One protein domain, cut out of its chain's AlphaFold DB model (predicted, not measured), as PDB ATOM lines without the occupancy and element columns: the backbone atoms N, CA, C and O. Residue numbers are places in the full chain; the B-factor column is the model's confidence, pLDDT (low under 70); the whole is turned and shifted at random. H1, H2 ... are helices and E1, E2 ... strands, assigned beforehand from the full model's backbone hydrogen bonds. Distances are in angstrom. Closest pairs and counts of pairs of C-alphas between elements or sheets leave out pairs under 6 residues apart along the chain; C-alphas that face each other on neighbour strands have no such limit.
ATOM      1  N   LEU A 147      40.740  68.528  11.500       84.62
ATOM      2  CA  LEU A 147      40.577  67.861  10.205       84.62
ATOM      3  C   LEU A 147      41.573  68.445   9.202       84.62
ATOM      4  O   LEU A 147      41.897  69.638   9.248       84.62
ATOM      5  N   GLU A 148      42.076  67.598   8.316       82.06
ATOM      6  CA  GLU A 148      43.152  67.949   7.387       82.06
ATOM      7  C   GLU A 148      42.631  68.486   6.061       82.06
ATOM      8  O   GLU A 148      43.302  69.289   5.410       82.06
ATOM      9  N   SER A 149      41.440  68.041   5.665       86.69
ATOM     10  CA  SER A 149      40.891  68.297   4.344       86.69
ATOM     11  C   SER A 149      39.403  68.651   4.396       86.69
ATOM     12  O   SER A 149      38.686  68.348   5.356       86.69
ATOM     13  N   GLN A 150      38.936  69.308   3.335       88.12
ATOM     14  CA  GLN A 150      37.530  69.666   3.172       88.12
ATOM     15  C   GLN A 150      36.662  68.405   3.051       88.12
ATOM     16  O   GLN A 150      35.553  68.363   3.576       88.12
ATOM     17  N   GLU A 151      37.183  67.352   2.421       89.31
ATOM     18  CA  GLU A 151      36.508  66.061   2.308       89.31
ATOM     19  C   GLU A 151      36.310  65.409   3.688       89.31
ATOM     20  O   GLU A 151      35.233  64.883   3.970       89.31
ATOM     21  N   GLU A 152      37.306  65.483   4.585       84.19
ATOM     22  CA  GLU A 152      37.144  65.037   5.978       84.19
ATOM     23  C   GLU A 152      36.090  65.873   6.719       84.19
ATOM     24  O   GLU A 152      35.305  65.324   7.494       84.19
ATOM     25  N   TYR A 153      36.039  67.186   6.472       86.31
ATOM     26  CA  TYR A 153      35.014  68.069   7.031       86.31
ATOM     27  C   TYR A 153      33.603  67.693   6.568       86.31
ATOM     28  O   TYR A 153      32.690  67.576   7.389       86.31
ATOM     29  N   GLU A 154      33.415  67.443   5.277       86.81
ATOM     30  CA  GLU A 154      32.128  67.023   4.718       86.81
ATOM     31  C   GLU A 154      31.691  65.661   5.260       86.81
ATOM     32  O   GLU A 154      30.540  65.494   5.675       86.81
ATOM     33  N   LEU A 155      32.624  64.711   5.353       86.81
ATOM     34  CA  LEU A 155      32.373  63.407   5.958       86.81
ATOM     35  C   LEU A 155      32.026  63.536   7.448       86.81
ATOM     36  O   LEU A 155      31.104  62.874   7.931       86.81
ATOM     37  N   PHE A 156      32.716  64.417   8.180       85.69
ATOM     38  CA  PHE A 156      32.392  64.727   9.569       85.69
ATOM     39  C   PHE A 156      30.965  65.274   9.688       85.69
ATOM     40  O   PHE A 156      30.202  64.782  10.515       85.69
ATOM     41  N   GLN A 157      30.569  66.235   8.850       83.94
ATOM     42  CA  GLN A 157      29.209  66.792   8.851       83.94
ATOM     43  C   GLN A 157      28.147  65.743   8.489       83.94
ATOM     44  O   GLN A 157      27.044  65.768   9.038       83.94
ATOM     45  N   GLN A 158      28.469  64.791   7.610       86.00
ATOM     46  CA  GLN A 158      27.578  63.686   7.263       86.00
ATOM     47  C   GLN A 158      27.376  62.709   8.433       86.00
ATOM     48  O   GLN A 158      26.258  62.244   8.661       86.00
ATOM     49  N   LEU A 159      28.445  62.390   9.169       81.50
ATOM     50  CA  LEU A 159      28.417  61.449  10.296       81.50
ATOM     51  C   LEU A 159      27.917  62.086  11.602       81.50
ATOM     52  O   LEU A 159      27.337  61.395  12.442       81.50
ATOM     53  N   TYR A 160      28.128  63.392  11.770       78.69
ATOM     54  CA  TYR A 160      27.790  64.172  12.961       78.69
ATOM     55  C   TYR A 160      27.040  65.459  12.579       78.69
ATOM     56  O   TYR A 160      27.567  66.561  12.754       78.69
ATOM     57  N   PRO A 161      25.806  65.353  12.054       74.62
ATOM     58  CA  PRO A 161      25.068  66.507  11.557       74.62
ATOM     59  C   PRO A 161      24.824  67.547  12.661       74.62
ATOM     60  O   PRO A 161      24.248  67.257  13.712       74.62
ATOM     61  N   SER A 162      25.263  68.781  12.404       65.94
ATOM     62  CA  SER A 162      25.343  69.865  13.393       65.94
ATOM     63  C   SER A 162      23.989  70.465  13.804       65.94
ATOM     64  O   SER A 162      23.860  70.982  14.916       65.94
ATOM     65  N   GLU A 163      22.981  70.391  12.932       60.19
ATOM     66  CA  GLU A 163      21.791  71.251  13.021       60.19
ATOM     67  C   GLU A 163      20.472  70.510  13.285       60.19
ATOM     68  O   GLU A 163      19.560  71.059  13.900       60.19
ATOM     69  N   LYS A 164      20.349  69.251  12.849       56.06
ATOM     70  CA  LYS A 164      19.038  68.575  12.764       56.06
ATOM     71  C   LYS A 164      18.658  67.723  13.975       56.06
ATOM     72  O   LYS A 164      17.521  67.276  14.061       56.06
ATOM     73  N   ASP A 165      19.565  67.560  14.935       61.31
ATOM     74  CA  ASP A 165      19.349  66.748  16.139       61.31
ATOM     75  C   ASP A 165      19.382  67.589  17.428       61.31
ATOM     76  O   ASP A 165      19.960  67.201  18.451       61.31
ATOM     77  N   LEU A 166      18.766  68.772  17.383       62.78
ATOM     78  CA  LEU A 166      18.410  69.506  18.593       62.78
ATOM     79  C   LEU A 166      17.152  68.880  19.199       62.78
ATOM     80  O   LEU A 166      16.092  68.861  18.576       62.78
ATOM     81  N   TYR A 167      17.246  68.394  20.432       66.31
ATOM     82  CA  TYR A 167      16.089  67.943  21.199       66.31
ATOM     83  C   TYR A 167      15.872  68.843  22.410       66.31
ATOM     84  O   TYR A 167      16.812  69.338  23.033       66.31
ATOM     85  N   LYS A 168      14.599  69.072  22.737       71.50
ATOM     86  CA  LYS A 168      14.204  69.862  23.899       71.50
ATOM     87  C   LYS A 168      14.323  69.010  25.162       71.50
ATOM     88  O   LYS A 168      13.724  67.941  25.250       71.50
ATOM     89  N   VAL A 169      15.071  69.493  26.144       72.88
ATOM     90  CA  VAL A 169      15.187  68.910  27.483       72.88
ATOM     91  C   VAL A 169      14.537  69.870  28.466       72.88
ATOM     92  O   VAL A 169      14.888  71.043  28.492       72.88
ATOM     93  N   PHE A 170      13.600  69.390  29.276       64.25
ATOM     94  CA  PHE A 170      13.023  70.187  30.357       64.25
ATOM     95  C   PHE A 170      13.812  69.961  31.651       64.25
ATOM     96  O   PHE A 170      14.051  68.812  32.033       64.25
ATOM     97  N   ARG A 171      14.220  71.041  32.318       76.56
ATOM     98  CA  ARG A 171      14.791  71.030  33.674       76.56
ATOM     99  C   ARG A 171      13.953  71.923  34.591       76.56
ATOM    100  O   ARG A 171      12.980  72.531  34.157       76.56
ATOM    101  N   ASN A 172      14.317  71.970  35.871       72.31
ATOM    102  CA  ASN A 172      13.572  72.692  36.911       72.31
ATOM    103  C   ASN A 172      13.421  74.201  36.630       72.31
ATOM    104  O   ASN A 172      12.544  74.840  37.197       72.31
ATOM    105  N   ASP A 173      14.276  74.742  35.772       76.44
ATOM    106  CA  ASP A 173      14.440  76.147  35.416       76.44
ATOM    107  C   ASP A 173      13.988  76.484  33.979       76.44
ATOM    108  O   ASP A 173      13.986  77.654  33.605       76.44
ATOM    109  N   GLY A 174      13.521  75.503  33.188       73.62
ATOM    110  CA  GLY A 174      12.945  75.763  31.865       73.62
ATOM    111  C   GLY A 174      13.216  74.695  30.804       73.62
ATOM    112  O   GLY A 174      13.603  73.560  31.091       73.62
ATOM    113  N   TRP A 175      12.971  75.062  29.543       65.62
ATOM    114  CA  TRP A 175      13.284  74.240  28.372       65.62
ATOM    115  C   TRP A 175      14.657  74.608  27.806       65.62
ATOM    116  O   TRP A 175      14.931  75.773  27.544       65.62
ATOM    117  N   TYR A 176      15.471  73.594  27.529       64.00
ATOM    118  CA  TYR A 176      16.810  73.707  26.957       64.00
ATOM    119  C   TYR A 176      16.849  72.990  25.615       64.00
ATOM    120  O   TYR A 176      16.287  71.904  25.478       64.00
ATOM    121  N   LEU A 177      17.535  73.559  24.628       59.62
ATOM    122  CA  LEU A 177      17.890  72.834  23.412       59.62
ATOM    123  C   LEU A 177      19.222  72.130  23.644       59.62
ATOM    124  O   LEU A 177      20.213  72.763  23.997       59.62
ATOM    125  N   ARG A 178      19.240  70.812  23.458       64.00
ATOM    126  CA  ARG A 178      20.442  69.993  23.584       64.00
ATOM    127  C   ARG A 178      20.760  69.356  22.244       64.00
ATOM    128  O   ARG A 178      19.864  68.832  21.583       64.00
ATOM    129  N   ARG A 179      22.028  69.392  21.840       64.88
ATOM    130  CA  ARG A 179      22.491  68.670  20.652       64.88
ATOM    131  C   ARG A 179      22.673  67.196  21.004       64.88
ATOM    132  O   ARG A 179      23.109  66.847  22.097       64.88
ATOM    133  N   ARG A 180      22.313  66.309  20.080       64.00
ATOM    134  CA  ARG A 180      22.519  64.860  20.235       64.00
ATOM    135  C   ARG A 180      23.989  64.461  20.167       64.00
ATOM    136  O   ARG A 180      24.376  63.485  20.808       64.00
ATOM    137  N   TYR A 181      24.795  65.213  19.426       64.19
ATOM    138  CA  TYR A 181      26.206  64.912  19.223       64.19
ATOM    139  C   TYR A 181      27.095  65.724  20.163       64.19
ATOM    140  O   TYR A 181      26.948  66.940  20.305       64.19
ATOM    141  N   ARG A 182      28.050  65.015  20.773       71.56
ATOM    142  CA  ARG A 182      29.054  65.548  21.704       71.56
ATOM    143  C   ARG A 182      30.186  66.316  21.029       71.56
ATOM    144  O   ARG A 182      31.091  66.749  21.724       71.56
ATOM    145  N   TYR A 183      30.172  66.467  19.710       76.19
ATOM    146  CA  TYR A 183      31.272  67.070  18.965       76.19
ATOM    147  C   TYR A 183      30.729  68.038  17.926       76.19
ATOM    148  O   TYR A 183      29.653  67.823  17.370       76.19
ATOM    149  N   ALA A 184      31.483  69.097  17.673       80.12
ATOM    150  CA  ALA A 184      31.210  70.049  16.610       80.12
ATOM    151  C   ALA A 184      32.533  70.446  15.947       80.12
ATOM    152  O   ALA A 184      33.552  70.492  16.629       80.12
ATOM    153  N   CYS A 185      32.534  70.720  14.643       83.12
ATOM    154  CA  CYS A 185      33.736  71.117  13.908       83.12
ATOM    155  C   CYS A 185      33.656  72.580  13.463       83.12
ATOM    156  O   CYS A 185      32.635  73.012  12.935       83.12
ATOM    157  N   CYS A 186      34.728  73.340  13.688       82.00
ATOM    158  CA  CYS A 186      34.827  74.728  13.264       82.00
ATOM    159  C   CYS A 186      34.964  74.848  11.742       82.00
ATOM    160  O   CYS A 186      35.934  74.359  11.181       82.00
ATOM    161  N   GLU A 187      34.102  75.619  11.090       83.00
ATOM    162  CA  GLU A 187      34.153  75.881   9.644       83.00
ATOM    163  C   GLU A 187      35.424  76.610   9.189       83.00
ATOM    164  O   GLU A 187      35.875  76.436   8.064       83.00
ATOM    165  N   ALA A 188      36.029  77.420  10.066       83.88
ATOM    166  CA  ALA A 188      37.178  78.255   9.718       83.88
ATOM    167  C   ALA A 188      38.538  77.556   9.880       83.88
ATOM    168  O   ALA A 188      39.453  77.820   9.108       83.88
ATOM    169  N   CYS A 189      38.707  76.714  10.905       83.44
ATOM    170  CA  CYS A 189      39.987  76.035  11.168       83.44
ATOM    171  C   CYS A 189      39.896  74.511  11.198       83.44
ATOM    172  O   CYS A 189      40.892  73.861  11.517       83.44
ATOM    173  N   TRP A 190      38.707  73.966  10.939       84.06
ATOM    174  CA  TRP A 190      38.378  72.540  10.957       84.06
ATOM    175  C   TRP A 190      38.748  71.815  12.248       84.06
ATOM    176  O   TRP A 190      38.961  70.605  12.283       84.06
ATOM    177  N   ARG A 191      38.819  72.561  13.350       81.25
ATOM    178  CA  ARG A 191      39.034  71.998  14.677       81.25
ATOM    179  C   ARG A 191      37.723  71.424  15.198       81.25
ATOM    180  O   ARG A 191      36.741  72.155  15.329       81.25
ATOM    181  N   ILE A 192      37.729  70.136  15.504       81.44
ATOM    182  CA  ILE A 192      36.708  69.477  16.306       81.44
ATOM    183  C   ILE A 192      36.848  70.021  17.725       81.44
ATOM    184  O   ILE A 192      37.954  70.198  18.231       81.44
ATOM    185  N   THR A 193      35.728  70.344  18.344       78.00
ATOM    186  CA  THR A 193      35.648  70.707  19.753       78.00
ATOM    187  C   THR A 193      34.586  69.841  20.409       78.00
ATOM    188  O   THR A 193      33.548  69.582  19.777       78.00
ATOM    189  N   PRO A 194      34.792  69.415  21.667       71.19
ATOM    190  CA  PRO A 194      33.717  68.816  22.425       71.19
ATOM    191  C   PRO A 194      32.613  69.859  22.523       71.19
ATOM    192  O   PRO A 194      32.832  71.023  22.853       71.19
ATOM    193  N   ASN A 195      31.417  69.424  22.182       68.69
ATOM    194  CA  ASN A 195      30.204  70.167  22.389       68.69
ATOM    195  C   ASN A 195      29.928  70.057  23.885       68.69
ATOM    196  O   ASN A 195      29.233  69.149  24.347       68.69
ATOM    197  N   ASN A 196      30.592  70.908  24.664       63.25
ATOM    198  CA  ASN A 196      30.285  71.019  26.071       63.25
ATOM    199  C   ASN A 196      28.824  71.456  26.128       63.25
ATOM    200  O   ASN A 196      28.501  72.589  25.789       63.25
ATOM    201  N   ASP A 197      27.935  70.558  26.554       49.84
ATOM    202  CA  ASP A 197      26.505  70.812  26.788       49.84
ATOM    203  C   ASP A 197      26.253  71.889  27.886       49.84
ATOM    204  O   ASP A 197      25.191  71.937  28.511       49.84
ATOM    205  N   GLY A 198      27.228  72.753  28.164       46.62
ATOM    206  CA  GLY A 198      27.151  73.894  29.056       46.62
ATOM    207  C   GLY A 198      26.546  75.096  28.348       46.62
ATOM    208  O   GLY A 198      27.268  75.972  27.898       46.62
ATOM    209  N   MET A 199      25.212  75.124  28.332       43.69
ATOM    210  CA  MET A 199      24.374  76.312  28.161       43.69
ATOM    211  C   MET A 199      24.548  77.067  26.835       43.69
ATOM    212  O   MET A 199      25.396  77.940  26.679       43.69
ATOM    213  N   ALA A 200      23.603  76.848  25.917       41.88
ATOM    214  CA  ALA A 200      23.112  77.968  25.125       41.88
ATOM    215  C   ALA A 200      22.509  78.978  26.118       41.88
ATOM    216  O   ALA A 200      21.364  78.837  26.544       41.88
ATOM    217  N   TRP A 201      23.338  79.899  26.606       38.62
ATOM    218  CA  TRP A 201      22.912  81.024  27.426       38.62
ATOM    219  C   TRP A 201      21.897  81.859  26.634       38.62
ATOM    220  O   TRP A 201      21.986  81.947  25.407       38.62
ATOM    221  N   GLY A 202      20.921  82.413  27.357       39.81
ATOM    222  CA  GLY A 202      19.913  83.323  26.818       39.81
ATOM    223  C   GLY A 202      20.517  84.563  26.161       39.81
ATOM    224  O   GLY A 202      21.730  84.741  26.155       39.81
ATOM    225  N   LEU A 217      34.348  75.975  25.849       52.59
ATOM    226  CA  LEU A 217      34.614  75.383  24.538       52.59
ATOM    227  C   LEU A 217      33.289  75.185  23.780       52.59
ATOM    228  O   LEU A 217      32.485  74.328  24.143       52.59
ATOM    229  N   GLY A 218      33.059  75.989  22.745       59.41
ATOM    230  CA  GLY A 218      31.873  75.914  21.899       59.41
ATOM    231  C   GLY A 218      32.098  76.590  20.548       59.41
ATOM    232  O   GLY A 218      33.008  77.411  20.387       59.41
ATOM    233  N   LEU A 219      31.276  76.223  19.564       62.44
ATOM    234  CA  LEU A 219      31.203  76.918  18.280       62.44
ATOM    235  C   LEU A 219      30.103  77.977  18.335       62.44
ATOM    236  O   LEU A 219      28.988  77.692  18.766       62.44
ATOM    237  N   TRP A 220      30.398  79.170  17.836       66.00
ATOM    238  CA  TRP A 220      29.428  80.232  17.604       66.00
ATOM    239  C   TRP A 220      29.315  80.455  16.098       66.00
ATOM    240  O   TRP A 220      30.334  80.692  15.452       66.00
ATOM    241  N   GLU A 221      28.110  80.304  15.540       74.50
ATOM    242  CA  GLU A 221      27.869  80.373  14.084       74.50
ATOM    243  C   GLU A 221      28.824  79.472  13.273       74.50
ATOM    244  O   GLU A 221      29.407  79.885  12.278       74.50
ATOM    245  N   GLY A 222      29.078  78.250  13.757       73.94
ATOM    246  CA  GLY A 222      30.002  77.315  13.100       73.94
ATOM    247  C   GLY A 222      31.491  77.633  13.301       73.94
ATOM    248  O   GLY A 222      32.345  76.860  12.877       73.94
ATOM    249  N   VAL A 223      31.854  78.710  14.005       77.62
ATOM    250  CA  VAL A 223      33.249  79.134  14.207       77.62
ATOM    251  C   VAL A 223      33.676  78.956  15.669       77.62
ATOM    252  O   VAL A 223      32.941  79.297  16.591       77.62
ATOM    253  N   CYS A 224      34.872  78.414  15.919       80.81
ATOM    254  CA  CYS A 224      35.384  78.261  17.282       80.81
ATOM    255  C   CYS A 224      35.832  79.603  17.867       80.81
ATOM    256  O   CYS A 224      36.216  80.523  17.140       80.81
ATOM    257  N   TRP A 225      35.842  79.692  19.199       76.75
ATOM    258  CA  TRP A 225      36.235  80.908  19.914       76.75
ATOM    259  C   TRP A 225      37.614  81.437  19.499       76.75
ATOM    260  O   TRP A 225      37.771  82.639  19.324       76.75
ATOM    261  N   TYR A 226      38.586  80.550  19.253       74.00
ATOM    262  CA  TYR A 226      39.921  80.946  18.797       74.00
ATOM    263  C   TYR A 226      39.877  81.678  17.448       74.00
ATOM    264  O   TYR A 226      40.415  82.773  17.323       74.00
ATOM    265  N   CYS A 227      39.170  81.120  16.458       79.75
ATOM    266  CA  CYS A 227      38.994  81.767  15.158       79.75
ATOM    267  C   CYS A 227      38.200  83.070  15.266       79.75
ATOM    268  O   CYS A 227      38.489  84.022  14.546       79.75
ATOM    269  N   LYS A 228      37.213  83.139  16.167       80.25
ATOM    270  CA  LYS A 228      36.456  84.369  16.407       80.25
ATOM    271  C   LYS A 228      37.348  85.459  17.010       80.25
ATOM    272  O   LYS A 228      37.388  86.557  16.470       80.25
ATOM    273  N   ALA A 229      38.107  85.138  18.058       74.75
ATOM    274  CA  ALA A 229      39.056  86.055  18.685       74.75
ATOM    275  C   ALA A 229      40.117  86.538  17.685       74.75
ATOM    276  O   ALA A 229      40.399  87.731  17.623       74.75
ATOM    277  N   GLN A 230      40.644  85.636  16.852       77.56
ATOM    278  CA  GLN A 230      41.602  85.991  15.810       77.56
ATOM    279  C   GLN A 230      40.998  86.972  14.790       77.56
ATOM    280  O   GLN A 230      41.603  88.006  14.523       77.56
ATOM    281  N   ARG A 231      39.770  86.724  14.309       82.31
ATOM    282  CA  ARG A 231      39.051  87.662  13.424       82.31
ATOM    283  C   ARG A 231      38.810  89.023  14.083       82.31
ATOM    284  O   ARG A 231      38.891  90.046  13.411       82.31
ATOM    285  N   THR A 232      38.516  89.060  15.385       78.56
ATOM    286  CA  THR A 232      38.354  90.320  16.130       78.56
ATOM    287  C   THR A 232      39.663  91.103  16.203       78.56
ATOM    288  O   THR A 232      39.655  92.312  15.985       78.56
ATOM    289  N   VAL A 233      40.788  90.427  16.461       72.75
ATOM    290  CA  VAL A 233      42.118  91.056  16.470       72.75
ATOM    291  C   VAL A 233      42.487  91.576  15.081       72.75
ATOM    292  O   VAL A 233      42.927  92.715  14.967       72.75
ATOM    293  N   GLU A 234      42.260  90.789  14.029       77.62
ATOM    294  CA  GLU A 234      42.510  91.199  12.639       77.62
ATOM    295  C   GLU A 234      41.663  92.422  12.250       77.62
ATOM    296  O   GLU A 234      42.182  93.370  11.660       77.62
ATOM    297  N   LYS A 235      40.383  92.453  12.646       83.88
ATOM    298  CA  LYS A 235      39.501  93.608  12.424       83.88
ATOM    299  C   LYS A 235      39.999  94.854  13.163       83.88
ATOM    300  O   LYS A 235      40.071  95.925  12.569       83.88
ATOM    301  N   PHE A 236      40.399  94.711  14.426       80.12
ATOM    302  CA  PHE A 236      40.962  95.816  15.205       80.12
ATOM    303  C   PHE A 236      42.266  96.343  14.589       80.12
ATOM    304  O   PHE A 236      42.456  97.550  14.479       80.12
ATOM    305  N   GLN A 237      43.152  95.456  14.126       77.44
ATOM    306  CA  GLN A 237      44.385  95.847  13.436       77.44
ATOM    307  C   GLN A 237      44.108  96.591  12.123       77.44
ATOM    308  O   GLN A 237      44.802  97.561  11.825       77.44
ATOM    309  N   GLN A 238      43.088  96.182  11.361       86.50
ATOM    310  CA  GLN A 238      42.657  96.912  10.165       86.50
ATOM    311  C   GLN A 238      42.133  98.313  10.511       86.50
ATOM    312  O   GLN A 238      42.514  99.277   9.853       86.50
ATOM    313  N   GLU A 239      41.317  98.454  11.558       85.06
ATOM    314  CA  GLU A 239      40.789  99.754  11.999       85.06
ATOM    315  C   GLU A 239      41.897 100.695  12.505       85.06
ATOM    316  O   GLU A 239      41.914 101.876  12.153       85.06
ATOM    317  N   VAL A 240      42.871 100.179  13.263       83.50
ATOM    318  CA  VAL A 240      44.034 100.961  13.721       83.50
ATOM    319  C   VAL A 240      44.947 101.347  12.554       83.50
ATOM    320  O   VAL A 240      45.363 102.500  12.467       83.50
ATOM    321  N   GLY A 241      45.205 100.433  11.615       82.44
ATOM    322  CA  GLY A 241      45.988 100.742  10.415       82.44
ATOM    323  C   GLY A 241      45.345 101.842   9.560       82.44
ATOM    324  O   GLY A 241      46.040 102.715   9.043       82.44
ATOM    325  N   LEU A 242      44.011 101.867   9.462       74.88
ATOM    326  CA  LEU A 242      43.281 102.945   8.786       74.88
ATOM    327  C   LEU A 242      43.382 104.286   9.531       74.88
ATOM    328  O   LEU A 242      43.465 105.337   8.890       74.88
ATOM    329  N   LEU A 243      43.418 104.269  10.867       69.12
ATOM    330  CA  LEU A 243      43.629 105.471  11.680       69.12
ATOM    331  C   LEU A 243      45.036 106.057  11.483       69.12
ATOM    332  O   LEU A 243      45.163 107.274  11.347       69.12
TER     333      LEU A 243
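AT A GLANCE: This is residues 147 to 202 and 217 to 243 of the 257 residues of an uncharacterized protein of Ascobolus immersus RN42 (UniProt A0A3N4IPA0). A two-stranded hairpin, E1 and E2, makes one end of a flat, loose model; a smaller hairpin, E3 and E4, lies near the middle with H1 near E3, and residues 229 to 243 of H2 stick out at the other end. The printed part has 83 residues, with two named helices and four named strands in the order H1 E1 E2 E3 E4 H2, both sheets antiparallel, class mixed. The radius of gyration of the C-alphas is 15.9 A; the spans are 50 by 36 by 16 A.

HOW THE PARTS SIT: Look first at the hairpin of E1, residues 166 to 171, and E2, residues 174 to 179, antiparallel at 146 degrees; N 169 and O 176 are within hydrogen-bond range at 2.8 A. A tight link leads to the hairpin of E3, residues 183 to 185, and E4, residues 192 to 194, antiparallel at 150 degrees, with N 193 and O 184 at 2.8 A. The closest C-alphas of H1, residues 150 to 159, and E3 are those of Tyr 153 and Cys 185, 7.6 A apart. H2, residues 225 to 243, is apart from H1. In both helices every O i to N i+4 pair is within hydrogen-bond range.

IN THESE COORDINATES: Find C-alpha 150 at (37.530, 69.666, 3.172), where H1 begins its 14.2 A. E1 runs 15.6 A, E2 16.3 A; H2 runs 26.9 A to C-alpha 243 at (43.629, 105.471, 11.680).

THE WHOLE: Residues 203 to 216 are not printed; C-alphas 202 and 217 are 16.9 A apart across the cut. Of the links printed whole, none is long. Look for pLDDT under 70 in 27 residues, among them 195 to 202.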